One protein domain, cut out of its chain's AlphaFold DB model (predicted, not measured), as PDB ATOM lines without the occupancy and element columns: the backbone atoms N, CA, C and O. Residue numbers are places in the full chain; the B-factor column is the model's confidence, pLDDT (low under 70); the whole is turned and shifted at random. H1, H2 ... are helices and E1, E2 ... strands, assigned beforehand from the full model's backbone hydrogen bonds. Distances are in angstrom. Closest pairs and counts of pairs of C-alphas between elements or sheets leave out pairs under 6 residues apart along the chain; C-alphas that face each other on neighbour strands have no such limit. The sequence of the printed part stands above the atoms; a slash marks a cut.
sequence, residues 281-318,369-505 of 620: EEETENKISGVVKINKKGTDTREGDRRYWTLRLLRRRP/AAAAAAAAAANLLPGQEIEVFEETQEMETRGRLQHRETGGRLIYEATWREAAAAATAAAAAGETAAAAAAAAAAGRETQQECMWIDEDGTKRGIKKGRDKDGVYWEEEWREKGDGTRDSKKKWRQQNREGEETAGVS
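What this domain is: This is residues 281 to 318 and 369 to 505 of the 620 residues of the protein "AT hook motif-containing protein, putative" of Eimeria brunetti (UniProt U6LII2). One long, twisted sheet of eleven strands runs through the whole domain, curling round the short helix H1 near E3, E4 and E5. Off the sheet, in the connection from E6 to E7, H2 and H3 fold back on each other as a small helical hairpin. The printed part has 175 residues, with the elements in the order E1 E2 E3 H1 E4 E5 E6 H2 H3 E7 E8 E9 E10 E11; the strands lie in the sheet in their chain order, all antiparallel. The class is mixed, helices and strands. The whole is only just loose, close to compact, with a radius of gyration of the C-alphas of 18.9 A and spans of 44 by 43 by 41 A.

Where its parts are: E1, residues 281 to 286, begins at C-alpha 281 (129.715, 138.621, 66.137). E2 is residues 291 to 300 and E3 residues 307 to 316. After the cut come H1, residues 369 to 377, and E4, residues 385 to 391. The longest strands are E5, residues 396 to 406, 31.0 A, and E6, residues 409 to 419, 30.5 A. H2 is residues 421 to 426; H3, residues 431 to 442, is 16.5 A long. E7 is residues 446 to 453, E8 459 to 466, E9 472 to 479 and E10 485 to 493. E11, residues 496 to 504, is 26.4 A long and ends at C-alpha 504 (131.828, 117.088, 94.182).

How they stand to each other: From edge strand E1 to edge strand E11 the strands' lines turn by 134 degrees. E1 E2 E3, E4 E5 E6 and E7 E8 E9 E10 E11 are meanders, each strand the antiparallel neighbour of the one before. In the hairpin of E1 and E2, N 284 and O 293 are 2.8 A apart, within hydrogen-bond range. Between E3 and E4, N 312 and O 389 are at 3.2 A; between E6 and E7, N 414 and O 449 are at 2.8 A. In the hairpin of E10 and E11, N 489 and O 500 are at 2.8 A. H1 is on the sheet; its closest C-alphas to E4 are those of Ala 373 and Val 388, 7.5 A. H2 and H3 are not on it. H3 touches H2 with residues 433 to 437 alone, at a shallow tilt of 28 degrees, opposite ways; the closest C-alphas, of Ala 426 and Ala 434, are 5.2 A apart. In H1, H2 and H3 every O i to N i+4 pair is within hydrogen-bond range.

The domain as a whole: The C-alphas farthest apart, of Gly 430 and Asp 456, are 55.4 A apart. Residues 319 to 368 are not printed; C-alphas 318 and 369 are 25.3 A apart across this cut. Of the links printed whole, none is long. Mean pLDDT of the printed part is 77.0; residues 369 to 378, 417 to 429 and 433 to 445 are among those under 70.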
ATOM      1  N   GLU A 281     130.840 137.926  65.501       73.69
ATOM      2  CA  GLU A 281     129.715 138.621  66.137       73.69
ATOM      3  C   GLU A 281     128.874 139.373  65.093       73.69
ATOM      4  O   GLU A 281     129.133 140.524  64.743       73.69
ATOM      5  N   GLU A 282     127.831 138.714  64.592       78.56
ATOM      6  CA  GLU A 282     126.883 139.273  63.627       78.56
ATOM      7  C   GLU A 282     125.700 139.932  64.365       78.56
ATOM      8  O   GLU A 282     124.663 139.304  64.619       78.56
ATOM      9  N   GLU A 283     125.858 141.207  64.741       81.50
ATOM     10  CA  GLU A 283     124.784 142.019  65.330       81.50
ATOM     11  C   GLU A 283     123.813 142.543  64.257       81.50
ATOM     12  O   GLU A 283     124.182 143.269  63.334       81.50
ATOM     13  N   THR A 284     122.530 142.203  64.405       79.88
ATOM     14  CA  THR A 284     121.453 142.603  63.488       79.88
ATOM     15  C   THR A 284     120.301 143.270  64.253       79.88
ATOM     16  O   THR A 284     119.482 142.609  64.896       79.88
ATOM     17  N   GLU A 285     120.211 144.605  64.203       81.88
ATOM     18  CA  GLU A 285     119.076 145.348  64.779       81.88
ATOM     19  C   GLU A 285     117.881 145.365  63.812       81.88
ATOM     20  O   GLU A 285     117.900 146.031  62.772       81.88
ATOM     21  N   ASN A 286     116.790 144.687  64.179       80.44
ATOM     22  CA  ASN A 286     115.532 144.813  63.451       80.44
ATOM     23  C   ASN A 286     114.780 146.068  63.925       80.44
ATOM     24  O   ASN A 286     114.069 146.060  64.933       80.44
ATOM     25  N   LYS A 287     114.907 147.145  63.145       82.94
ATOM     26  CA  LYS A 287     114.296 148.460  63.414       82.94
ATOM     27  C   LYS A 287     112.766 148.447  63.537       82.94
ATOM     28  O   LYS A 287     112.219 149.371  64.125       82.94
ATOM     29  N   ILE A 288     112.078 147.434  62.995       77.56
ATOM     30  CA  ILE A 288     110.609 147.329  63.041       77.56
ATOM     31  C   ILE A 288     110.145 146.686  64.355       77.56
ATOM     32  O   ILE A 288     109.157 147.125  64.934       77.56
ATOM     33  N   SER A 289     110.856 145.668  64.851       76.75
ATOM     34  CA  SER A 289     110.513 145.004  66.118       76.75
ATOM     35  C   SER A 289     111.181 145.629  67.346       76.75
ATOM     36  O   SER A 289     110.770 145.350  68.472       76.75
ATOM     37  N   GLY A 290     112.224 146.446  67.156       79.88
ATOM     38  CA  GLY A 290     113.036 146.993  68.248       79.88
ATOM     39  C   GLY A 290     113.878 145.936  68.974       79.88
ATOM     40  O   GLY A 290     114.364 146.197  70.078       79.88
ATOM     41  N   VAL A 291     114.031 144.749  68.373       75.88
ATOM     42  CA  VAL A 291     114.819 143.632  68.903       75.88
ATOM     43  C   VAL A 291     116.188 143.624  68.236       75.88
ATOM     44  O   VAL A 291     116.297 143.579  67.008       75.88
ATOM     45  N   VAL A 292     117.228 143.631  69.063       79.25
ATOM     46  CA  VAL A 292     118.605 143.409  68.623       79.25
ATOM     47  C   VAL A 292     118.862 141.906  68.650       79.25
ATOM     48  O   VAL A 292     118.712 141.275  69.699       79.25
ATOM     49  N   LYS A 293     119.215 141.328  67.501       82.06
ATOM     50  CA  LYS A 293     119.592 139.919  67.364       82.06
ATOM     51  C   LYS A 293     121.108 139.842  67.189       82.06
ATOM     52  O   LYS A 293     121.617 140.114  66.102       82.06
ATOM     53  N   ILE A 294     121.811 139.483  68.258       83.06
ATOM     54  CA  ILE A 294     123.252 139.212  68.226       83.06
ATOM     55  C   ILE A 294     123.410 137.722  67.940       83.06
ATOM     56  O   ILE A 294     122.966 136.898  68.742       83.06
ATOM     57  N   ASN A 295     124.015 137.364  66.810       80.56
ATOM     58  CA  ASN A 295     124.444 135.990  66.563       80.56
ATOM     59  C   ASN A 295     125.945 135.922  66.813       80.56
ATOM     60  O   ASN A 295     126.702 136.555  66.081       80.56
ATOM     61  N   LYS A 296     126.376 135.148  67.807       84.19
ATOM     62  CA  LYS A 296     127.774 134.718  67.883       84.19
ATOM     63  C   LYS A 296     127.873 133.351  67.222       84.19
ATOM     64  O   LYS A 296     127.154 132.429  67.616       84.19
ATOM     65  N   LYS A 297     128.720 133.229  66.206       81.25
ATOM     66  CA  LYS A 297     129.104 131.932  65.635       81.25
ATOM     67  C   LYS A 297     130.442 131.539  66.248       81.25
ATOM     68  O   LYS A 297     131.326 132.385  66.362       81.25
ATOM     69  N   GLY A 298     130.567 130.276  66.635       80.06
ATOM     70  CA  GLY A 298     131.801 129.708  67.158       80.06
ATOM     71  C   GLY A 298     132.105 128.361  66.513       80.06
ATOM     72  O   GLY A 298     131.206 127.615  66.115       80.06
ATOM     73  N   THR A 299     133.392 128.057  66.411       75.06
ATOM     74  CA  THR A 299     133.932 126.791  65.915       75.06
ATOM     75  C   THR A 299     134.886 126.237  66.955       75.06
ATOM     76  O   THR A 299     136.041 126.646  67.009       75.06
ATOM     77  N   ASP A 300     134.425 125.297  67.781       70.62
ATOM     78  CA  ASP A 300     135.361 124.565  68.639       70.62
ATOM     79  C   ASP A 300     136.229 123.648  67.762       70.62
ATOM     80  O   ASP A 300     135.738 122.995  66.835       70.62
ATOM     81  N   THR A 301     137.532 123.628  68.037       71.25
ATOM     82  CA  THR A 301     138.523 122.795  67.345       71.25
ATOM     83  C   THR A 301     139.363 121.949  68.301       71.25
ATOM     84  O   THR A 301     140.310 121.307  67.845       71.25
ATOM     85  N   ARG A 302     139.077 121.950  69.614       63.81
ATOM     86  CA  ARG A 302     139.923 121.294  70.633       63.81
ATOM     87  C   ARG A 302     140.047 119.779  70.467       63.81
ATOM     88  O   ARG A 302     141.060 119.220  70.869       63.81
ATOM     89  N   GLU A 303     139.064 119.135  69.845       62.28
ATOM     90  CA  GLU A 303     139.002 117.673  69.674       62.28
ATOM     91  C   GLU A 303     139.195 117.221  68.215       62.28
ATOM     92  O   GLU A 303     139.008 116.053  67.887       62.28
ATOM     93  N   GLY A 304     139.566 118.132  67.308       71.56
ATOM     94  CA  GLY A 304     139.701 117.854  65.870       71.56
ATOM     95  C   GLY A 304     138.368 117.824  65.113       71.56
ATOM     96  O   GLY A 304     138.298 118.358  64.001       71.56
ATOM     97  N   ASP A 305     137.302 117.309  65.729       63.28
ATOM     98  CA  ASP A 305     135.932 117.506  65.254       63.28
ATOM     99  C   ASP A 305     135.532 118.980  65.389       63.28
ATOM    100  O   ASP A 305     135.461 119.544  66.484       63.28
ATOM    101  N   ARG A 306     135.268 119.618  64.245       75.44
ATOM    102  CA  ARG A 306     134.870 121.029  64.166       75.44
ATOM    103  C   ARG A 306     133.416 121.188  64.589       75.44
ATOM    104  O   ARG A 306     132.518 121.202  63.744       75.44
ATOM    105  N   ARG A 307     133.175 121.316  65.892       73.81
ATOM    106  CA  ARG A 307     131.834 121.566  66.428       73.81
ATOM    107  C   ARG A 307     131.465 123.033  66.203       73.81
ATOM    108  O   ARG A 307     131.837 123.917  66.972       73.81
ATOM    109  N   TYR A 308     130.753 123.277  65.103       73.06
ATOM    110  CA  TYR A 308     130.080 124.544  64.822       73.06
ATOM    111  C   TYR A 308     128.915 124.730  65.789       73.06
ATOM    112  O   TYR A 308     128.105 123.818  65.963       73.06
ATOM    113  N   TRP A 309     128.797 125.922  66.359       74.44
ATOM    114  CA  TRP A 309     127.673 126.303  67.204       74.44
ATOM    115  C   TRP A 309     127.259 127.746  66.918       74.44
ATOM    116  O   TRP A 309     128.098 128.612  66.653       74.44
ATOM    117  N   THR A 310     125.951 128.018  66.961       73.62
ATOM    118  CA  THR A 310     125.432 129.391  66.888       73.62
ATOM    119  C   THR A 310     124.685 129.734  68.167       73.62
ATOM    120  O   THR A 310     123.764 129.025  68.571       73.62
ATOM    121  N   LEU A 311     125.115 130.819  68.812       74.44
ATOM    122  CA  LEU A 311     124.492 131.385  70.000       74.44
ATOM    123  C   LEU A 311     123.728 132.634  69.575       74.44
ATOM    124  O   LEU A 311     124.318 133.680  69.282       74.44
ATOM    125  N   ARG A 312     122.402 132.520  69.513       77.44
ATOM    126  CA  ARG A 312     121.522 133.637  69.140       77.44
ATOM    127  C   ARG A 312     120.992 134.281  70.413       77.44
ATOM    128  O   ARG A 312     120.340 133.606  71.205       77.44
ATOM    129  N   LEU A 313     121.244 135.576  70.587       76.25
ATOM    130  CA  LEU A 313     120.698 136.386  71.672       76.25
ATOM    131  C   LEU A 313     119.692 137.379  71.093       76.25
ATOM    132  O   LEU A 313     120.066 138.272  70.329       76.25
ATOM    133  N   LEU A 314     118.421 137.262  71.483       77.94
ATOM    134  CA  LEU A 314     117.398 138.256  71.147       77.94
ATOM    135  C   LEU A 314     117.187 139.213  72.326       77.94
ATOM    136  O   LEU A 314     116.392 138.948  73.227       77.94
ATOM    137  N   ARG A 315     117.877 140.359  72.298       76.19
ATOM    138  CA  ARG A 315     117.709 141.434  73.285       76.19
ATOM    139  C   ARG A 315     116.498 142.282  72.904       76.19
ATOM    140  O   ARG A 315     116.569 143.158  72.036       76.19
ATOM    141  N   ARG A 316     115.367 142.026  73.557       73.38
ATOM    142  CA  ARG A 316     114.143 142.826  73.399       73.38
ATOM    143  C   ARG A 316     114.280 144.118  74.211       73.38
ATOM    144  O   ARG A 316     114.486 144.053  75.423       73.38
ATOM    145  N   ARG A 317     114.153 145.299  73.586       71.06
ATOM    146  CA  ARG A 317     113.974 146.545  74.359       71.06
ATOM    147  C   ARG A 317     112.635 146.461  75.115       71.06
ATOM    148  O   ARG A 317     111.639 146.081  74.497       71.06
ATOM    149  N   PRO A 318     112.571 146.810  76.415       63.09
ATOM    150  CA  PRO A 318     111.308 146.813  77.144       63.09
ATOM    151  C   PRO A 318     110.374 147.861  76.530       63.09
ATOM    152  O   PRO A 318     110.699 149.049  76.499       63.09
ATOM    153  N   ALA A 369     129.311 127.299  75.691       53.22
ATOM    154  CA  ALA A 369     128.002 127.923  75.488       53.22
ATOM    155  C   ALA A 369     127.470 128.536  76.796       53.22
ATOM    156  O   ALA A 369     127.001 129.677  76.810       53.22
ATOM    157  N   ALA A 370     127.634 127.822  77.915       55.56
ATOM    158  CA  ALA A 370     127.287 128.318  79.246       55.56
ATOM    159  C   ALA A 370     128.118 129.556  79.646       55.56
ATOM    160  O   ALA A 370     127.559 130.535  80.144       55.56
ATOM    161  N   ALA A 371     129.428 129.555  79.378       53.84
ATOM    162  CA  ALA A 371     130.308 130.693  79.648       53.84
ATOM    163  C   ALA A 371     129.945 131.928  78.801       53.84
ATOM    164  O   ALA A 371     129.840 133.035  79.336       53.84
ATOM    165  N   ALA A 372     129.683 131.748  77.502       59.06
ATOM    166  CA  ALA A 372     129.265 132.832  76.612       59.06
ATOM    167  C   ALA A 372     127.897 133.421  77.012       59.06
ATOM    168  O   ALA A 372     127.725 134.645  77.015       59.06
ATOM    169  N   ALA A 373     126.944 132.575  77.421       60.09
ATOM    170  CA  ALA A 373     125.660 133.018  77.960       60.09
ATOM    171  C   ALA A 373     125.822 133.796  79.281       60.09
ATOM    172  O   ALA A 373     125.208 134.851  79.441       60.09
ATOM    173  N   ALA A 374     126.684 133.338  80.197       61.06
ATOM    174  CA  ALA A 374     126.961 134.023  81.462       61.06
ATOM    175  C   ALA A 374     127.638 135.394  81.263       61.06
ATOM    176  O   ALA A 374     127.237 136.375  81.890       61.06
ATOM    177  N   ALA A 375     128.607 135.496  80.347       62.69
ATOM    178  CA  ALA A 375     129.271 136.759  80.012       62.69
ATOM    179  C   ALA A 375     128.301 137.795  79.405       62.69
ATOM    180  O   ALA A 375     128.378 138.989  79.711       62.69
ATOM    181  N   ALA A 376     127.340 137.347  78.591       64.69
ATOM    182  CA  ALA A 376     126.265 138.204  78.099       64.69
ATOM    183  C   ALA A 376     125.267 138.589  79.209       64.69
ATOM    184  O   ALA A 376     124.830 139.740  79.273       64.69
ATOM    185  N   ALA A 377     124.939 137.656  80.107       64.19
ATOM    186  CA  ALA A 377     124.020 137.877  81.221       64.19
ATOM    187  C   ALA A 377     124.530 138.931  82.217       64.19
ATOM    188  O   ALA A 377     123.745 139.760  82.674       64.19
ATOM    189  N   ALA A 378     125.842 138.965  82.472       66.50
ATOM    190  CA  ALA A 378     126.497 139.961  83.326       66.50
ATOM    191  C   ALA A 378     126.339 141.420  82.837       66.50
ATOM    192  O   ALA A 378     126.600 142.352  83.593       66.50
ATOM    193  N   ASN A 379     125.902 141.626  81.588       71.81
ATOM    194  CA  ASN A 379     125.675 142.938  80.973       71.81
ATOM    195  C   ASN A 379     124.173 143.278  80.800       71.81
ATOM    196  O   ASN A 379     123.816 144.220  80.077       71.81
ATOM    197  N   LEU A 380     123.272 142.518  81.437       68.31
ATOM    198  CA  LEU A 380     121.834 142.793  81.432       68.31
ATOM    199  C   LEU A 380     121.448 143.854  82.459       68.31
ATOM    200  O   LEU A 380     121.805 143.783  83.629       68.31
ATOM    201  N   LEU A 381     120.602 144.795  82.036       75.06
ATOM    202  CA  LEU A 381     119.885 145.656  82.978       75.06
ATOM    203  C   LEU A 381     118.699 144.889  83.598       75.06
ATOM    204  O   LEU A 381     118.208 143.930  82.991       75.06
ATOM    205  N   PRO A 382     118.205 145.281  84.784       69.81
ATOM    206  CA  PRO A 382     117.028 144.664  85.396       69.81
ATOM    207  C   PRO A 382     115.811 144.697  84.465       69.81
ATOM    208  O   PRO A 382     115.524 145.716  83.832       69.81
ATOM    209  N   GLY A 383     115.100 143.571  84.354       70.00
ATOM    210  CA  GLY A 383     113.950 143.444  83.453       70.00
ATOM    211  C   GLY A 383     114.302 143.292  81.967       70.00
ATOM    212  O   GLY A 383     113.400 143.326  81.130       70.00
ATOM    213  N   GLN A 384     115.580 143.107  81.617       72.44
ATOM    214  CA  GLN A 384     115.965 142.589  80.302       72.44
ATOM    215  C   GLN A 384     115.954 141.054  80.304       72.44
ATOM    216  O   GLN A 384     116.342 140.403  81.275       72.44
ATOM    217  N   GLU A 385     115.524 140.482  79.184       70.38
ATOM    218  CA  GLU A 385     115.521 139.040  78.939       70.38
ATOM    219  C   GLU A 385     116.462 138.711  77.779       70.38
ATOM    220  O   GLU A 385     116.537 139.471  76.807       70.38
ATOM    221  N   ILE A 386     117.128 137.558  77.859       73.00
ATOM    222  CA  ILE A 386     117.788 136.919  76.718       73.00
ATOM    223  C   ILE A 386     117.031 135.626  76.426       73.00
ATOM    224  O   ILE A 386     116.970 134.722  77.259       73.00
ATOM    225  N   GLU A 387     116.483 135.508  75.223       72.81
ATOM    226  CA  GLU A 387     116.194 134.193  74.655       72.81
ATOM    227  C   GLU A 387     117.508 133.668  74.067       72.81
ATOM    228  O   GLU A 387     118.086 134.308  73.184       72.81
ATOM    229  N   VAL A 388     118.000 132.566  74.636       72.19
ATOM    230  CA  VAL A 388     119.248 131.882  74.292       72.19
ATOM    231  C   VAL A 388     118.900 130.678  73.430       72.19
ATOM    232  O   VAL A 388     118.142 129.801  73.847       72.19
ATOM    233  N   PHE A 389     119.481 130.623  72.241       70.38
ATOM    234  CA  PHE A 389     119.375 129.477  71.348       70.38
ATOM    235  C   PHE A 389     120.766 128.893  71.187       70.38
ATOM    236  O   PHE A 389     121.674 129.622  70.786       70.38
ATOM    237  N   GLU A 390     120.906 127.608  71.486       71.25
ATOM    238  CA  GLU A 390     122.046 126.798  71.081       71.25
ATOM    239  C   GLU A 390     121.551 125.843  69.989       71.25
ATOM    240  O   GLU A 390     120.597 125.081  70.155       71.25
ATOM    241  N   GLU A 391     122.160 125.972  68.816       64.69
ATOM    242  CA  GLU A 391     121.825 125.210  67.618       64.69
ATOM    243  C   GLU A 391     123.027 124.327  67.279       64.69
ATOM    244  O   GLU A 391     124.035 124.799  66.746       64.69
ATOM    245  N   THR A 392     122.921 123.049  67.641       67.75
ATOM    246  CA  THR A 392     123.822 121.987  67.174       67.75
ATOM    247  C   THR A 392     123.248 121.370  65.895       67.75
ATOM    248  O   THR A 392     122.090 121.614  65.556       67.75
ATOM    249  N   GLN A 393     124.024 120.560  65.163       61.34
ATOM    250  CA  GLN A 393     123.569 120.001  63.877       61.34
ATOM    251  C   GLN A 393     122.308 119.117  63.973       61.34
ATOM    252  O   GLN A 393     121.620 118.956  62.967       61.34
ATOM    253  N   GLU A 394     121.991 118.576  65.155       66.25
ATOM    254  CA  GLU A 394     120.875 117.636  65.355       66.25
ATOM    255  C   GLU A 394     119.850 118.099  66.413       66.25
ATOM    256  O   GLU A 394     118.729 117.587  66.443       66.25
ATOM    257  N   MET A 395     120.184 119.087  67.258       62.00
ATOM    258  CA  MET A 395     119.313 119.582  68.333       62.00
ATOM    259  C   MET A 395     119.349 121.107  68.493       62.00
ATOM    260  O   MET A 395     120.418 121.721  68.532       62.00
ATOM    261  N   GLU A 396     118.163 121.695  68.682       70.25
ATOM    262  CA  GLU A 396     117.964 123.096  69.071       70.25
ATOM    263  C   GLU A 396     117.512 123.168  70.543       70.25
ATOM    264  O   GLU A 396     116.370 122.846  70.891       70.25
ATOM    265  N   THR A 397     118.396 123.614  71.431       69.19
ATOM    266  CA  THR A 397     118.082 123.872  72.842       69.19
ATOM    267  C   THR A 397     117.649 125.332  73.000       69.19
ATOM    268  O   THR A 397     118.371 126.270  72.649       69.19
ATOM    269  N   ARG A 398     116.432 125.557  73.520       73.88
ATOM    270  CA  ARG A 398     115.875 126.905  73.732       73.88
ATOM    271  C   ARG A 398     115.836 127.239  75.217       73.88
ATOM    272  O   ARG A 398     114.973 126.755  75.953       73.88
ATOM    273  N   GLY A 399     116.761 128.089  75.644       74.25
ATOM    274  CA  GLY A 399     116.768 128.709  76.963       74.25
ATOM    275  C   GLY A 399     116.078 130.072  76.948       74.25
ATOM    276  O   GLY A 399     116.260 130.868  76.029       74.25
ATOM    277  N   ARG A 400     115.324 130.399  77.996       75.50
ATOM    278  CA  ARG A 400     114.984 131.792  78.322       75.50
ATOM    279  C   ARG A 400     115.675 132.148  79.626       75.50
ATOM    280  O   ARG A 400     115.357 131.567  80.664       75.50
ATOM    281  N   LEU A 401     116.612 133.086  79.548       74.56
ATOM    282  CA  LEU A 401     117.352 133.617  80.680       74.56
ATOM    283  C   LEU A 401     116.754 134.972  81.070       74.56
ATOM    284  O   LEU A 401     116.797 135.934  80.297       74.56
ATOM    285  N   GLN A 402     116.176 135.048  82.265       77.69
ATOM    286  CA  GLN A 402     115.645 136.290  82.819       77.69
ATOM    287  C   GLN A 402     116.551 136.822  83.922       77.69
ATOM    288  O   GLN A 402     116.860 136.107  84.876       77.69
ATOM    289  N   HIS A 403     116.918 138.098  83.810       76.94
ATOM    290  CA  HIS A 403     117.627 138.821  84.855       76.94
ATOM    291  C   HIS A 403     116.628 139.546  85.767       76.94
ATOM    292  O   HIS A 403     115.896 140.443  85.326       76.94
ATOM    293  N   ARG A 404     116.589 139.154  87.046       76.94
ATOM    294  CA  ARG A 404     115.744 139.779  88.071       76.94
ATOM    295  C   ARG A 404     116.572 140.174  89.286       76.94
ATOM    296  O   ARG A 404     117.190 139.330  89.927       76.94
ATOM    297  N   GLU A 405     116.493 141.444  89.659       74.69
ATOM    298  CA  GLU A 405     116.907 141.900  90.983       74.69
ATOM    299  C   GLU A 405     115.756 141.703  91.973       74.69
ATOM    300  O   GLU A 405     114.642 142.184  91.751       74.69
ATOM    301  N   THR A 406     116.014 141.035  93.097       72.00
ATOM    302  CA  THR A 406     115.065 140.979  94.222       72.00
ATOM    303  C   THR A 406     115.810 141.122  95.540       72.00
ATOM    304  O   THR A 406     116.743 140.370  95.808       72.00
ATOM    305  N   GLY A 407     115.415 142.092  96.372       76.62
ATOM    306  CA  GLY A 407     116.046 142.323  97.678       76.62
ATOM    307  C   GLY A 407     117.541 142.673  97.610       76.62
ATOM    308  O   GLY A 407     118.281 142.306  98.514       76.62
ATOM    309  N   GLY A 408     117.991 143.318  96.526       75.50
ATOM    310  CA  GLY A 408     119.408 143.624  96.282       75.50
ATOM    311  C   GLY A 408     120.244 142.444  95.769       75.50
ATOM    312  O   GLY A 408     121.455 142.579  95.640       75.50
ATOM    313  N   ARG A 409     119.622 141.293  95.477       68.69
ATOM    314  CA  ARG A 409     120.298 140.083  94.987       68.69
ATOM    315  C   ARG A 409     120.002 139.845  93.512       68.69
ATOM    316  O   ARG A 409     118.852 139.964  93.083       68.69
ATOM    317  N   LEU A 410     121.047 139.480  92.771       68.00
ATOM    318  CA  LEU A 410     120.994 139.100  91.360       68.00
ATOM    319  C   LEU A 410     120.470 137.663  91.241       68.00
ATOM    320  O   LEU A 410     121.106 136.728  91.733       68.00
ATOM    321  N   ILE A 411     119.323 137.489  90.582       72.75
ATOM    322  CA  ILE A 411     118.771 136.178  90.230       72.75
ATOM    323  C   ILE A 411     118.770 136.028  88.711       72.75
ATOM    324  O   ILE A 411     118.203 136.850  87.983       72.75
ATOM    325  N   TYR A 412     119.358 134.926  88.257       73.50
ATOM    326  CA  TYR A 412     119.299 134.456  86.881       73.50
ATOM    327  C   TYR A 412     118.369 133.240  86.829       73.50
ATOM    328  O   TYR A 412     118.703 132.163  87.324       73.50
ATOM    329  N   GLU A 413     117.176 133.415  86.255       73.38
ATOM    330  CA  GLU A 413     116.244 132.308  86.002       73.38
ATOM    331  C   GLU A 413     116.448 131.796  84.573       73.38
ATOM    332  O   GLU A 413     116.107 132.491  83.613       73.38
ATOM    333  N   ALA A 414     116.991 130.586  84.438       72.75
ATOM    334  CA  ALA A 414     117.150 129.871  83.181       72.75
ATOM    335  C   ALA A 414     116.043 128.813  83.042       72.75
ATOM    336  O   ALA A 414     116.028 127.790  83.730       72.75
ATOM    337  N   THR A 415     115.096 129.045  82.132       70.56
ATOM    338  CA  THR A 415     114.105 128.026  81.744       70.56
ATOM    339  C   THR A 415     114.528 127.376  80.438       70.56
ATOM    340  O   THR A 415     114.465 128.010  79.386       70.56
ATOM    341  N   TRP A 416     114.939 126.110  80.502       70.06
ATOM    342  CA  TRP A 416     115.325 125.332  79.330       70.06
ATOM    343  C   TRP A 416     114.137 124.520  78.816       70.06
ATOM    344  O   TRP A 416     113.439 123.836  79.569       70.06
ATOM    345  N   ARG A 417     113.902 124.586  77.505       62.66
ATOM    346  CA  ARG A 417     113.031 123.659  76.782       62.66
ATOM    347  C   ARG A 417     113.824 123.054  75.634       62.66
ATOM    348  O   ARG A 417     114.285 123.773  74.749       62.66
ATOM    349  N   GLU A 418     113.939 121.732  75.640       58.88
ATOM    350  CA  GLU A 418     114.386 120.965  74.481       58.88
ATOM    351  C   GLU A 418     113.369 121.202  73.347       58.88
ATOM    352  O   GLU A 418     112.213 120.769  73.437       58.88
ATOM    353  N   ALA A 419     113.738 121.982  72.327       50.12
ATOM    354  CA  ALA A 419     112.791 122.379  71.295       50.12
ATOM    355  C   ALA A 419     112.659 121.251  70.271       50.12
ATOM    356  O   ALA A 419     113.620 120.850  69.620       50.12
ATOM    357  N   ALA A 420     111.450 120.711  70.140       48.12
ATOM    358  CA  ALA A 420     111.222 119.527  69.331       48.12
ATOM    359  C   ALA A 420     111.384 119.818  67.828       48.12
ATOM    360  O   ALA A 420     110.418 120.196  67.163       48.12
ATOM    361  N   ALA A 421     112.556 119.511  67.266       49.19
ATOM    362  CA  ALA A 421     112.744 119.346  65.820       49.19
ATOM    363  C   ALA A 421     111.703 118.364  65.226       49.19
ATOM    364  O   ALA A 421     111.196 118.553  64.120       49.19
ATOM    365  N   ALA A 422     111.295 117.371  66.025       48.62
ATOM    366  CA  ALA A 422     110.216 116.438  65.717       48.62
ATOM    367  C   ALA A 422     108.826 117.092  65.552       48.62
ATOM    368  O   ALA A 422     108.000 116.544  64.831       48.62
ATOM    369  N   ALA A 423     108.537 118.246  66.168       48.50
ATOM    370  CA  ALA A 423     107.222 118.891  66.043       48.50
ATOM    371  C   ALA A 423     107.011 119.492  64.643       48.50
ATOM    372  O   ALA A 423     105.928 119.367  64.070       48.50
ATOM    373  N   THR A 424     108.059 120.076  64.058       50.31
ATOM    374  CA  THR A 424     108.048 120.596  62.682       50.31
ATOM    375  C   THR A 424     107.902 119.469  61.657       50.31
ATOM    376  O   THR A 424     107.216 119.644  60.654       50.31
ATOM    377  N   ALA A 425     108.490 118.298  61.926       50.38
ATOM    378  CA  ALA A 425     108.305 117.098  61.109       50.38
ATOM    379  C   ALA A 425     106.893 116.494  61.268       50.38
ATOM    380  O   ALA A 425     106.249 116.157  60.276       50.38
ATOM    381  N   ALA A 426     106.374 116.411  62.497       51.84
ATOM    382  CA  ALA A 426     105.043 115.873  62.784       51.84
ATOM    383  C   ALA A 426     103.914 116.705  62.153       51.84
ATOM    384  O   ALA A 426     102.928 116.138  61.687       51.84
ATOM    385  N   ALA A 427     104.084 118.029  62.053       53.72
ATOM    386  CA  ALA A 427     103.143 118.916  61.363       53.72
ATOM    387  C   ALA A 427     102.953 118.580  59.865       53.72
ATOM    388  O   ALA A 427     101.917 118.916  59.296       53.72
ATOM    389  N   ALA A 428     103.915 117.894  59.234       58.59
ATOM    390  CA  ALA A 428     103.808 117.399  57.859       58.59
ATOM    391  C   ALA A 428     103.292 115.946  57.757       58.59
ATOM    392  O   ALA A 428     103.008 115.478  56.657       58.59
ATOM    393  N   ALA A 429     103.173 115.227  58.880       58.94
ATOM    394  CA  ALA A 429     102.911 113.785  58.928       58.94
ATOM    395  C   ALA A 429     101.460 113.404  59.308       58.94
ATOM    396  O   ALA A 429     101.148 112.221  59.433       58.94
ATOM    397  N   GLY A 430     100.569 114.387  59.463       72.81
ATOM    398  CA  GLY A 430      99.142 114.176  59.727       72.81
ATOM    399  C   GLY A 430      98.754 114.155  61.210       72.81
ATOM    400  O   GLY A 430      99.588 114.142  62.113       72.81
ATOM    401  N   GLU A 431      97.447 114.178  61.467       72.06
ATOM    402  CA  GLU A 431      96.870 114.458  62.791       72.06
ATOM    403  C   GLU A 431      97.205 113.394  63.854       72.06
ATOM    404  O   GLU A 431      97.513 113.723  65.000       72.06
ATOM    405  N   THR A 432      97.270 112.116  63.468       70.25
ATOM    406  CA  THR A 432      97.732 111.023  64.342       70.25
ATOM    407  C   THR A 432      99.222 111.123  64.680       70.25
ATOM    408  O   THR A 432      99.610 110.828  65.811       70.25
ATOM    409  N   ALA A 433     100.062 111.601  63.754       65.62
ATOM    410  CA  ALA A 433     101.471 111.875  64.032       65.62
ATOM    411  C   ALA A 433     101.639 113.101  64.947       65.62
ATOM    412  O   ALA A 433     102.494 113.085  65.831       65.62
ATOM    413  N   ALA A 434     100.789 114.123  64.808       65.19
ATOM    414  CA  ALA A 434     100.746 115.260  65.725       65.19
ATOM    415  C   ALA A 434     100.332 114.839  67.150       65.19
ATOM    416  O   ALA A 434     100.963 115.266  68.117       65.19
ATOM    417  N   ALA A 435      99.347 113.945  67.296       68.75
ATOM    418  CA  ALA A 435      98.962 113.379  68.592       68.75
ATOM    419  C   ALA A 435     100.092 112.543  69.227       68.75
ATOM    420  O   ALA A 435     100.390 112.701  70.413       68.75
ATOM    421  N   ALA A 436     100.775 111.705  68.437       68.00
ATOM    422  CA  ALA A 436     101.935 110.939  68.897       68.00
ATOM    423  C   ALA A 436     103.111 111.851  69.300       68.00
ATOM    424  O   ALA A 436     103.728 111.633  70.342       68.00
ATOM    425  N   ALA A 437     103.384 112.912  68.536       64.06
ATOM    426  CA  ALA A 437     104.409 113.902  68.860       64.06
ATOM    427  C   ALA A 437     104.057 114.728  70.110       64.06
ATOM    428  O   ALA A 437     104.944 115.029  70.906       64.06
ATOM    429  N   ALA A 438     102.779 115.050  70.333       64.06
ATOM    430  CA  ALA A 438     102.317 115.708  71.554       64.06
ATOM    431  C   ALA A 438     102.475 114.800  72.790       64.06
ATOM    432  O   ALA A 438     102.942 115.263  73.831       64.06
ATOM    433  N   ALA A 439     102.168 113.504  72.669       65.00
ATOM    434  CA  ALA A 439     102.418 112.522  73.724       65.00
ATOM    435  C   ALA A 439     103.924 112.341  73.999       65.00
ATOM    436  O   ALA A 439     104.347 112.356  75.154       65.00
ATOM    437  N   ALA A 440     104.749 112.259  72.950       64.06
ATOM    438  CA  ALA A 440     106.205 112.190  73.070       64.06
ATOM    439  C   ALA A 440     106.808 113.465  73.688       64.06
ATOM    440  O   ALA A 440     107.769 113.378  74.445       64.06
ATOM    441  N   ALA A 441     106.235 114.643  73.418       61.53
ATOM    442  CA  ALA A 441     106.630 115.899  74.056       61.53
ATOM    443  C   ALA A 441     106.205 115.973  75.534       61.53
ATOM    444  O   ALA A 441     106.929 116.547  76.345       61.53
ATOM    445  N   ALA A 442     105.070 115.369  75.904       59.09
ATOM    446  CA  ALA A 442     104.599 115.309  77.290       59.09
ATOM    447  C   ALA A 442     105.449 114.392  78.194       59.09
ATOM    448  O   ALA A 442     105.432 114.569  79.412       59.09
ATOM    449  N   GLY A 443     106.194 113.444  77.614       57.25
ATOM    450  CA  GLY A 443     107.135 112.566  78.321       57.25
ATOM    451  C   GLY A 443     108.567 113.104  78.454       57.25
ATOM    452  O   GLY A 443     109.426 112.390  78.966       57.25
ATOM    453  N   ARG A 444     108.855 114.325  77.977       63.31
ATOM    454  CA  ARG A 444     110.199 114.926  78.041       63.31
ATOM    455  C   ARG A 444     110.464 115.586  79.385       63.31
ATOM    456  O   ARG A 444     109.594 116.252  79.950       63.31
ATOM    457  N   GLU A 445     111.699 115.453  79.860       69.81
ATOM    458  CA  GLU A 445     112.122 116.109  81.088       69.81
ATOM    459  C   GLU A 445     112.144 117.630  80.900       69.81
ATOM    460  O   GLU A 445     112.838 118.178  80.045       69.81
ATOM    461  N   THR A 446     111.368 118.328  81.724       73.06
ATOM    462  CA  THR A 446     111.421 119.789  81.805       73.06
ATOM    463  C   THR A 446     112.427 120.171  82.879       73.06
ATOM    464  O   THR A 446     112.305 119.701  84.005       73.06
ATOM    465  N   GLN A 447     113.414 121.010  82.546       84.12
ATOM    466  CA  GLN A 447     114.426 121.488  83.495       84.12
ATOM    467  C   GLN A 447     114.353 123.020  83.641       84.12
ATOM    468  O   GLN A 447     114.502 123.771  82.675       84.12
ATOM    469  N   GLN A 448     114.127 123.489  84.866       87.75
ATOM    470  CA  GLN A 448     114.182 124.899  85.263       87.75
ATOM    471  C   GLN A 448     115.337 125.071  86.246       87.75
ATOM    472  O   GLN A 448     115.396 124.357  87.245       87.75
ATOM    473  N   GLU A 449     116.240 126.014  85.997       91.12
ATOM    474  CA  GLU A 449     117.372 126.287  86.880       91.12
ATOM    475  C   GLU A 449     117.389 127.763  87.281       91.12
ATOM    476  O   GLU A 449     117.502 128.660  86.447       91.12
ATOM    477  N   CYS A 450     117.260 128.016  88.580       90.12
ATOM    478  CA  CYS A 450     117.375 129.350  89.155       90.12
ATOM    479  C   CYS A 450     118.713 129.445  89.881       90.12
ATOM    480  O   CYS A 450     118.904 128.735  90.868       90.12
ATOM    481  N   MET A 451     119.602 130.327  89.428       94.31
ATOM    482  CA  MET A 451     120.909 130.578  90.040       94.31
ATOM    483  C   MET A 451     120.953 131.976  90.665       94.31
ATOM    484  O   MET A 451     120.445 132.946  90.098       94.31
ATOM    485  N   TRP A 452     121.605 132.086  91.817       92.00
ATOM    486  CA  TRP A 452     121.970 133.348  92.451       92.00
ATOM    487  C   TRP A 452     123.411 133.285  92.963       92.00
ATOM    488  O   TRP A 452     123.953 132.212  93.236       92.00
ATOM    489  N   ILE A 453     124.042 134.451  93.073       90.81
ATOM    490  CA  ILE A 453     125.405 134.601  93.590       90.81
ATOM    491  C   ILE A 453     125.306 135.432  94.870       90.81
ATOM    492  O   ILE A 453     124.627 136.462  94.894       90.81
ATOM    493  N   ASP A 454     125.915 134.946  95.947       91.56
ATOM    494  CA  ASP A 454     125.974 135.631  97.237       91.56
ATOM    495  C   ASP A 454     127.144 136.635  97.302       91.56
ATOM    496  O   ASP A 454     128.064 136.623  96.486       91.56
ATOM    497  N   GLU A 455     127.104 137.522  98.298       87.62
ATOM    498  CA  GLU A 455     128.090 138.597  98.523       87.62
ATOM    499  C   GLU A 455     129.515 138.082  98.820       87.62
ATOM    500  O   GLU A 455     130.483 138.824  98.673       87.62
ATOM    501  N   ASP A 456     129.651 136.813  99.217       90.62
ATOM    502  CA  ASP A 456     130.916 136.101  99.440       90.62
ATOM    503  C   ASP A 456     131.460 135.408  98.171       90.62
ATOM    504  O   ASP A 456     132.498 134.750  98.225       90.62
ATOM    505  N   GLY A 457     130.761 135.529  97.038       91.12
ATOM    506  CA  GLY A 457     131.080 134.834  95.790       91.12
ATOM    507  C   GLY A 457     130.593 133.383  95.726       91.12
ATOM    508  O   GLY A 457     130.745 132.749  94.680       91.12
ATOM    509  N   THR A 458     129.971 132.849  96.786       93.56
ATOM    510  CA  THR A 458     129.334 131.527  96.746       93.56
ATOM    511  C   THR A 458     128.195 131.556  95.727       93.56
ATOM    512  O   THR A 458     127.267 132.364  95.834       93.56
ATOM    513  N   LYS A 459     128.215 130.644  94.752       94.75
ATOM    514  CA  LYS A 459     127.076 130.447  93.847       94.75
ATOM    515  C   LYS A 459     126.121 129.442  94.476       94.75
ATOM    516  O   LYS A 459     126.538 128.437  95.057       94.75
ATOM    517  N   ARG A 460     124.825 129.672  94.326       96.00
ATOM    518  CA  ARG A 460     123.786 128.718  94.710       96.00
ATOM    519  C   ARG A 460     122.741 128.623  93.620       96.00
ATOM    520  O   ARG A 460     122.485 129.591  92.905       96.00
ATOM    521  N   GLY A 461     122.106 127.466  93.531       96.06
ATOM    522  CA  GLY A 461     120.992 127.284  92.628       96.06
ATOM    523  C   GLY A 461     119.990 126.256  93.112       96.06
ATOM    524  O   GLY A 461     120.271 125.410  93.961       96.06
ATOM    525  N   ILE A 462     118.793 126.357  92.546       96.25
ATOM    526  CA  ILE A 462     117.771 125.321  92.609       96.25
ATOM    527  C   ILE A 462     117.488 124.899  91.176       96.25
ATOM    528  O   ILE A 462     116.963 125.683  90.378       96.25
ATOM    529  N   LYS A 463     117.824 123.647  90.874       95.75
ATOM    530  CA  LYS A 463     117.463 122.975  89.633       95.75
ATOM    531  C   LYS A 463     116.221 122.125  89.889       95.75
ATOM    532  O   LYS A 463     116.138 121.402  90.878       95.75
ATOM    533  N   LYS A 464     115.217 122.247  89.033       95.69
ATOM    534  CA  LYS A 464     113.906 121.604  89.170       95.69
ATOM    535  C   LYS A 464     113.560 120.867  87.904       95.69
ATOM    536  O   LYS A 464     113.740 121.414  86.817       95.69
ATOM    537  N   GLY A 465     112.976 119.687  88.056       94.75
ATOM    538  CA  GLY A 465     112.455 118.968  86.914       94.75
ATOM    539  C   GLY A 465     111.436 117.896  87.239       94.75
ATOM    540  O   GLY A 465     110.961 117.748  88.369       94.75
ATOM    541  N   ARG A 466     111.055 117.186  86.185       94.38
ATOM    542  CA  ARG A 466     110.160 116.036  86.240       94.38
ATOM    543  C   ARG A 466     110.666 114.993  85.263       94.38
ATOM    544  O   ARG A 466     110.772 115.300  84.079       94.38
ATOM    545  N   ASP A 467     110.936 113.790  85.753       89.75
ATOM    546  CA  ASP A 467     111.373 112.693  84.894       89.75
ATOM    547  C   ASP A 467     110.230 112.140  84.016       89.75
ATOM    548  O   ASP A 467     109.055 112.498  84.152       89.75
ATOM    549  N   LYS A 468     110.593 111.231  83.106       87.81
ATOM    550  CA  LYS A 468     109.672 110.505  82.214       87.81
ATOM    551  C   LYS A 468     108.561 109.737  82.954       87.81
ATOM    552  O   LYS A 468     107.500 109.502  82.382       87.81
ATOM    553  N   ASP A 469     108.808 109.345  84.205       89.56
ATOM    554  CA  ASP A 469     107.906 108.568  85.060       89.56
ATOM    555  C   ASP A 469     106.991 109.487  85.903       89.56
ATOM    556  O   ASP A 469     106.164 109.028  86.697       89.56
ATOM    557  N   GLY A 470     107.103 110.806  85.708       91.06
ATOM    558  CA  GLY A 470     106.291 111.833  86.350       91.06
ATOM    559  C   GLY A 470     106.763 112.239  87.748       91.06
ATOM    560  O   GLY A 470     106.086 113.046  88.396       91.06
ATOM    561  N   VAL A 471     107.900 111.720  88.221       93.88
ATOM    562  CA  VAL A 471     108.476 112.051  89.529       93.88
ATOM    563  C   VAL A 471     109.004 113.475  89.491       93.88
ATOM    564  O   VAL A 471     109.819 113.832  88.642       93.88
ATOM    565  N   TYR A 472     108.551 114.303  90.429       94.69
ATOM    566  CA  TYR A 472     109.074 115.655  90.585       94.69
ATOM    567  C   TYR A 472     110.378 115.629  91.377       94.69
ATOM    568  O   TYR A 472     110.426 115.005  92.442       94.69
ATOM    569  N   TRP A 473     111.400 116.342  90.905       96.44
ATOM    570  CA  TRP A 473     112.667 116.498  91.612       96.44
ATOM    571  C   TRP A 473     113.093 117.968  91.745       96.44
ATOM    572  O   TRP A 473     112.825 118.813  90.889       96.44
ATOM    573  N   GLU A 474     113.747 118.267  92.866       96.75
ATOM    574  CA  GLU A 474     114.261 119.580  93.261       96.75
ATOM    575  C   GLU A 474     115.665 119.390  93.849       96.75
ATOM    576  O   GLU A 474     115.834 118.813  94.923       96.75
ATOM    577  N   GLU A 475     116.671 119.853  93.120       96.88
ATOM    578  CA  GLU A 475     118.089 119.790  93.458       96.88
ATOM    579  C   GLU A 475     118.569 121.172  93.911       96.88
ATOM    580  O   GLU A 475     118.692 122.099  93.109       96.88
ATOM    581  N   GLU A 476     118.825 121.317  95.212       97.06
ATOM    582  CA  GLU A 476     119.481 122.496  95.780       97.06
ATOM    583  C   GLU A 476     120.997 122.280  95.732       97.06
ATOM    584  O   GLU A 476     121.503 121.325  96.326       97.06
ATOM    585  N   TRP A 477     121.727 123.163  95.047       97.19
ATOM    586  CA  TRP A 477     123.180 123.084  94.919       97.19
ATOM    587  C   TRP A 477     123.881 124.367  95.381       97.19
ATOM    588  O   TRP A 477     123.335 125.473  95.311       97.19
ATOM    589  N   ARG A 478     125.119 124.215  95.857       96.75
ATOM    590  CA  ARG A 478     126.006 125.291  96.312       96.75
ATOM    591  C   ARG A 478     127.417 125.043  95.799       96.75
ATOM    592  O   ARG A 478     128.035 124.058  96.183       96.75
ATOM    593  N   GLU A 479     127.933 125.962  94.997       96.19
ATOM    594  CA  GLU A 479     129.329 125.992  94.560       96.19
ATOM    595  C   GLU A 479     130.072 127.047  95.391       96.19
ATOM    596  O   GLU A 479     129.737 128.235  95.363       96.19
ATOM    597  N   LYS A 480     131.040 126.596  96.186       94.00
ATOM    598  CA  LYS A 480     131.908 127.449  97.006       94.00
ATOM    599  C   LYS A 480     133.017 128.071  96.134       94.00
ATOM    600  O   LYS A 480     133.275 127.611  95.025       94.00
ATOM    601  N   GLY A 481     133.695 129.107  96.635       89.94
ATOM    602  CA  GLY A 481     134.753 129.824  95.896       89.94
ATOM    603  C   GLY A 481     136.035 129.022  95.601       89.94
ATOM    604  O   GLY A 481     136.871 129.484  94.834       89.94
ATOM    605  N   ASP A 482     136.185 127.832  96.184       90.75
ATOM    606  CA  ASP A 482     137.208 126.821  95.865       90.75
ATOM    607  C   ASP A 482     136.796 125.897  94.694       90.75
ATOM    608  O   ASP A 482     137.566 125.038  94.277       90.75
ATOM    609  N   GLY A 483     135.574 126.045  94.171       89.06
ATOM    610  CA  GLY A 483     134.986 125.160  93.165       89.06
ATOM    611  C   GLY A 483     134.331 123.895  93.736       89.06
ATOM    612  O   GLY A 483     133.804 123.101  92.959       89.06
ATOM    613  N   THR A 484     134.310 123.691  95.059       92.81
ATOM    614  CA  THR A 484     133.612 122.556  95.683       92.81
ATOM    615  C   THR A 484     132.100 122.743  95.574       92.81
ATOM    616  O   THR A 484     131.540 123.693  96.137       92.81
ATOM    617  N   ARG A 485     131.417 121.802  94.911       94.56
ATOM    618  CA  ARG A 485     129.962 121.811  94.707       94.56
ATOM    619  C   ARG A 485     129.264 120.789  95.603       94.56
ATOM    620  O   ARG A 485     129.308 119.588  95.348       94.56
ATOM    621  N   ASP A 486     128.552 121.279  96.614       95.19
ATOM    622  CA  ASP A 486     127.606 120.474  97.393       95.19
ATOM    623  C   ASP A 486     126.258 120.434  96.648       95.19
ATOM    624  O   ASP A 486     125.762 121.483  96.227       95.19
ATOM    625  N   SER A 487     125.633 119.263  96.509       96.44
ATOM    626  CA  SER A 487     124.291 119.107  95.927       96.44
ATOM    627  C   SER A 487     123.374 118.222  96.783       96.44
ATOM    628  O   SER A 487     123.806 117.268  97.438       96.44
ATOM    629  N   LYS A 488     122.084 118.565  96.797       96.94
ATOM    630  CA  LYS A 488     121.032 117.948  97.614       96.94
ATOM    631  C   LYS A 488     119.754 117.819  96.784       96.94
ATOM    632  O   LYS A 488     118.933 118.738  96.717       96.94
ATOM    633  N   LYS A 489     119.593 116.657  96.156       96.75
ATOM    634  CA  LYS A 489     118.476 116.290  95.285       96.75
ATOM    635  C   LYS A 489     117.355 115.643  96.092       96.75
ATOM    636  O   LYS A 489     117.510 114.572  96.669       96.75
ATOM    637  N   LYS A 490     116.198 116.296  96.128       96.75
ATOM    638  CA  LYS A 490     114.954 115.757  96.690       96.75
ATOM    639  C   LYS A 490     114.063 115.287  95.554       96.75
ATOM    640  O   LYS A 490     113.963 115.968  94.535       96.75
ATOM    641  N   TRP A 491     113.362 114.177  95.740       95.62
ATOM    642  CA  TRP A 491     112.372 113.683  94.782       95.62
ATOM    643  C   TRP A 491     111.067 113.288  95.478       95.62
ATOM    644  O   TRP A 491     111.073 112.822  96.619       95.62
ATOM    645  N   ARG A 492     109.930 113.495  94.800       93.31
ATOM    646  CA  ARG A 492     108.581 113.171  95.290       93.31
ATOM    647  C   ARG A 492     107.797 112.365  94.254       93.31
ATOM    648  O   ARG A 492     107.470 112.867  93.177       93.31
ATOM    649  N   GLN A 493     107.438 111.135  94.614       95.12
ATOM    650  CA  GLN A 493     106.654 110.192  93.809       95.12
ATOM    651  C   GLN A 493     105.394 109.766  94.584       95.12
ATOM    652  O   GLN A 493     105.409 108.750  95.273       95.12
ATOM    653  N   GLN A 494     104.315 110.554  94.474       87.31
ATOM    654  CA  GLN A 494     102.965 110.389  95.070       87.31
ATOM    655  C   GLN A 494     102.862 110.062  96.578       87.31
ATOM    656  O   GLN A 494     102.232 110.814  97.310       87.31
ATOM    657  N   ASN A 495     103.431 108.945  97.038       91.75
ATOM    658  CA  ASN A 495     103.443 108.475  98.430       91.75
ATOM    659  C   ASN A 495     104.868 108.206  98.961       91.75
ATOM    660  O   ASN A 495     105.033 107.625 100.034       91.75
ATOM    661  N   ARG A 496     105.908 108.573  98.200       92.81
ATOM    662  CA  ARG A 496     107.318 108.475  98.592       92.81
ATOM    663  C   ARG A 496     108.010 109.810  98.385       92.81
ATOM    664  O   ARG A 496     107.874 110.416  97.323       92.81
ATOM    665  N   GLU A 497     108.787 110.212  99.378       95.25
ATOM    666  CA  GLU A 497     109.745 111.307  99.277       95.25
ATOM    667  C   GLU A 497     111.123 110.740  99.608       95.25
ATOM    668  O   GLU A 497     111.250 109.905 100.508       95.25
ATOM    669  N   GLY A 498     112.135 111.150  98.854       93.88
ATOM    670  CA  GLY A 498     113.517 110.747  99.069       93.88
ATOM    671  C   GLY A 498     114.451 111.938  98.947       93.88
ATOM    672  O   GLY A 498     114.138 112.926  98.283       93.88
ATOM    673  N   GLU A 499     115.593 111.833  99.615       95.75
ATOM    674  CA  GLU A 499     116.659 112.822  99.567       95.75
ATOM    675  C   GLU A 499     117.986 112.112  99.293       95.75
ATOM    676  O   GLU A 499     118.281 111.061  99.865       95.75
ATOM    677  N   GLU A 500     118.752 112.693  98.385       94.31
ATOM    678  CA  GLU A 500     120.028 112.217  97.878       94.31
ATOM    679  C   GLU A 500     121.015 113.387  97.964       94.31
ATOM    680  O   GLU A 500     120.745 114.485  97.471       94.31
ATOM    681  N   THR A 501     122.142 113.181  98.640       92.50
ATOM    682  CA  THR A 501     123.186 114.201  98.802       92.50
ATOM    683  C   THR A 501     124.458 113.747  98.108       92.50
ATOM    684  O   THR A 501     125.024 112.719  98.481       92.50
ATOM    685  N   ALA A 502     124.915 114.535  97.137       89.88
ATOM    686  CA  ALA A 502     126.130 114.299  96.369       89.88
ATOM    687  C   ALA A 502     127.056 115.513  96.514       89.88
ATOM    688  O   ALA A 502     126.632 116.648  96.305       89.88
ATOM    689  N   GLY A 503     128.310 115.285  96.897       85.88
ATOM    690  CA  GLY A 503     129.332 116.328  96.987       85.88
ATOM    691  C   GLY A 503     130.419 116.085  95.952       85.88
ATOM    692  O   GLY A 503     130.992 114.999  95.924       85.88
ATOM    693  N   VAL A 504     130.705 117.090  95.127       83.25
ATOM    694  CA  VAL A 504     131.828 117.088  94.182       83.25
ATOM    695  C   VAL A 504     132.868 118.074  94.696       83.25
ATOM    696  O   VAL A 504     132.724 119.290  94.551       83.25
ATOM    697  N   SER A 505     133.907 117.551  95.339       78.81
ATOM    698  CA  SER A 505     135.082 118.316  95.744       78.81
ATOM    699  C   SER A 505     136.079 118.380  94.594       78.81
ATOM    700  O   SER A 505     136.631 117.357  94.193       78.81
TER     701      SER A 505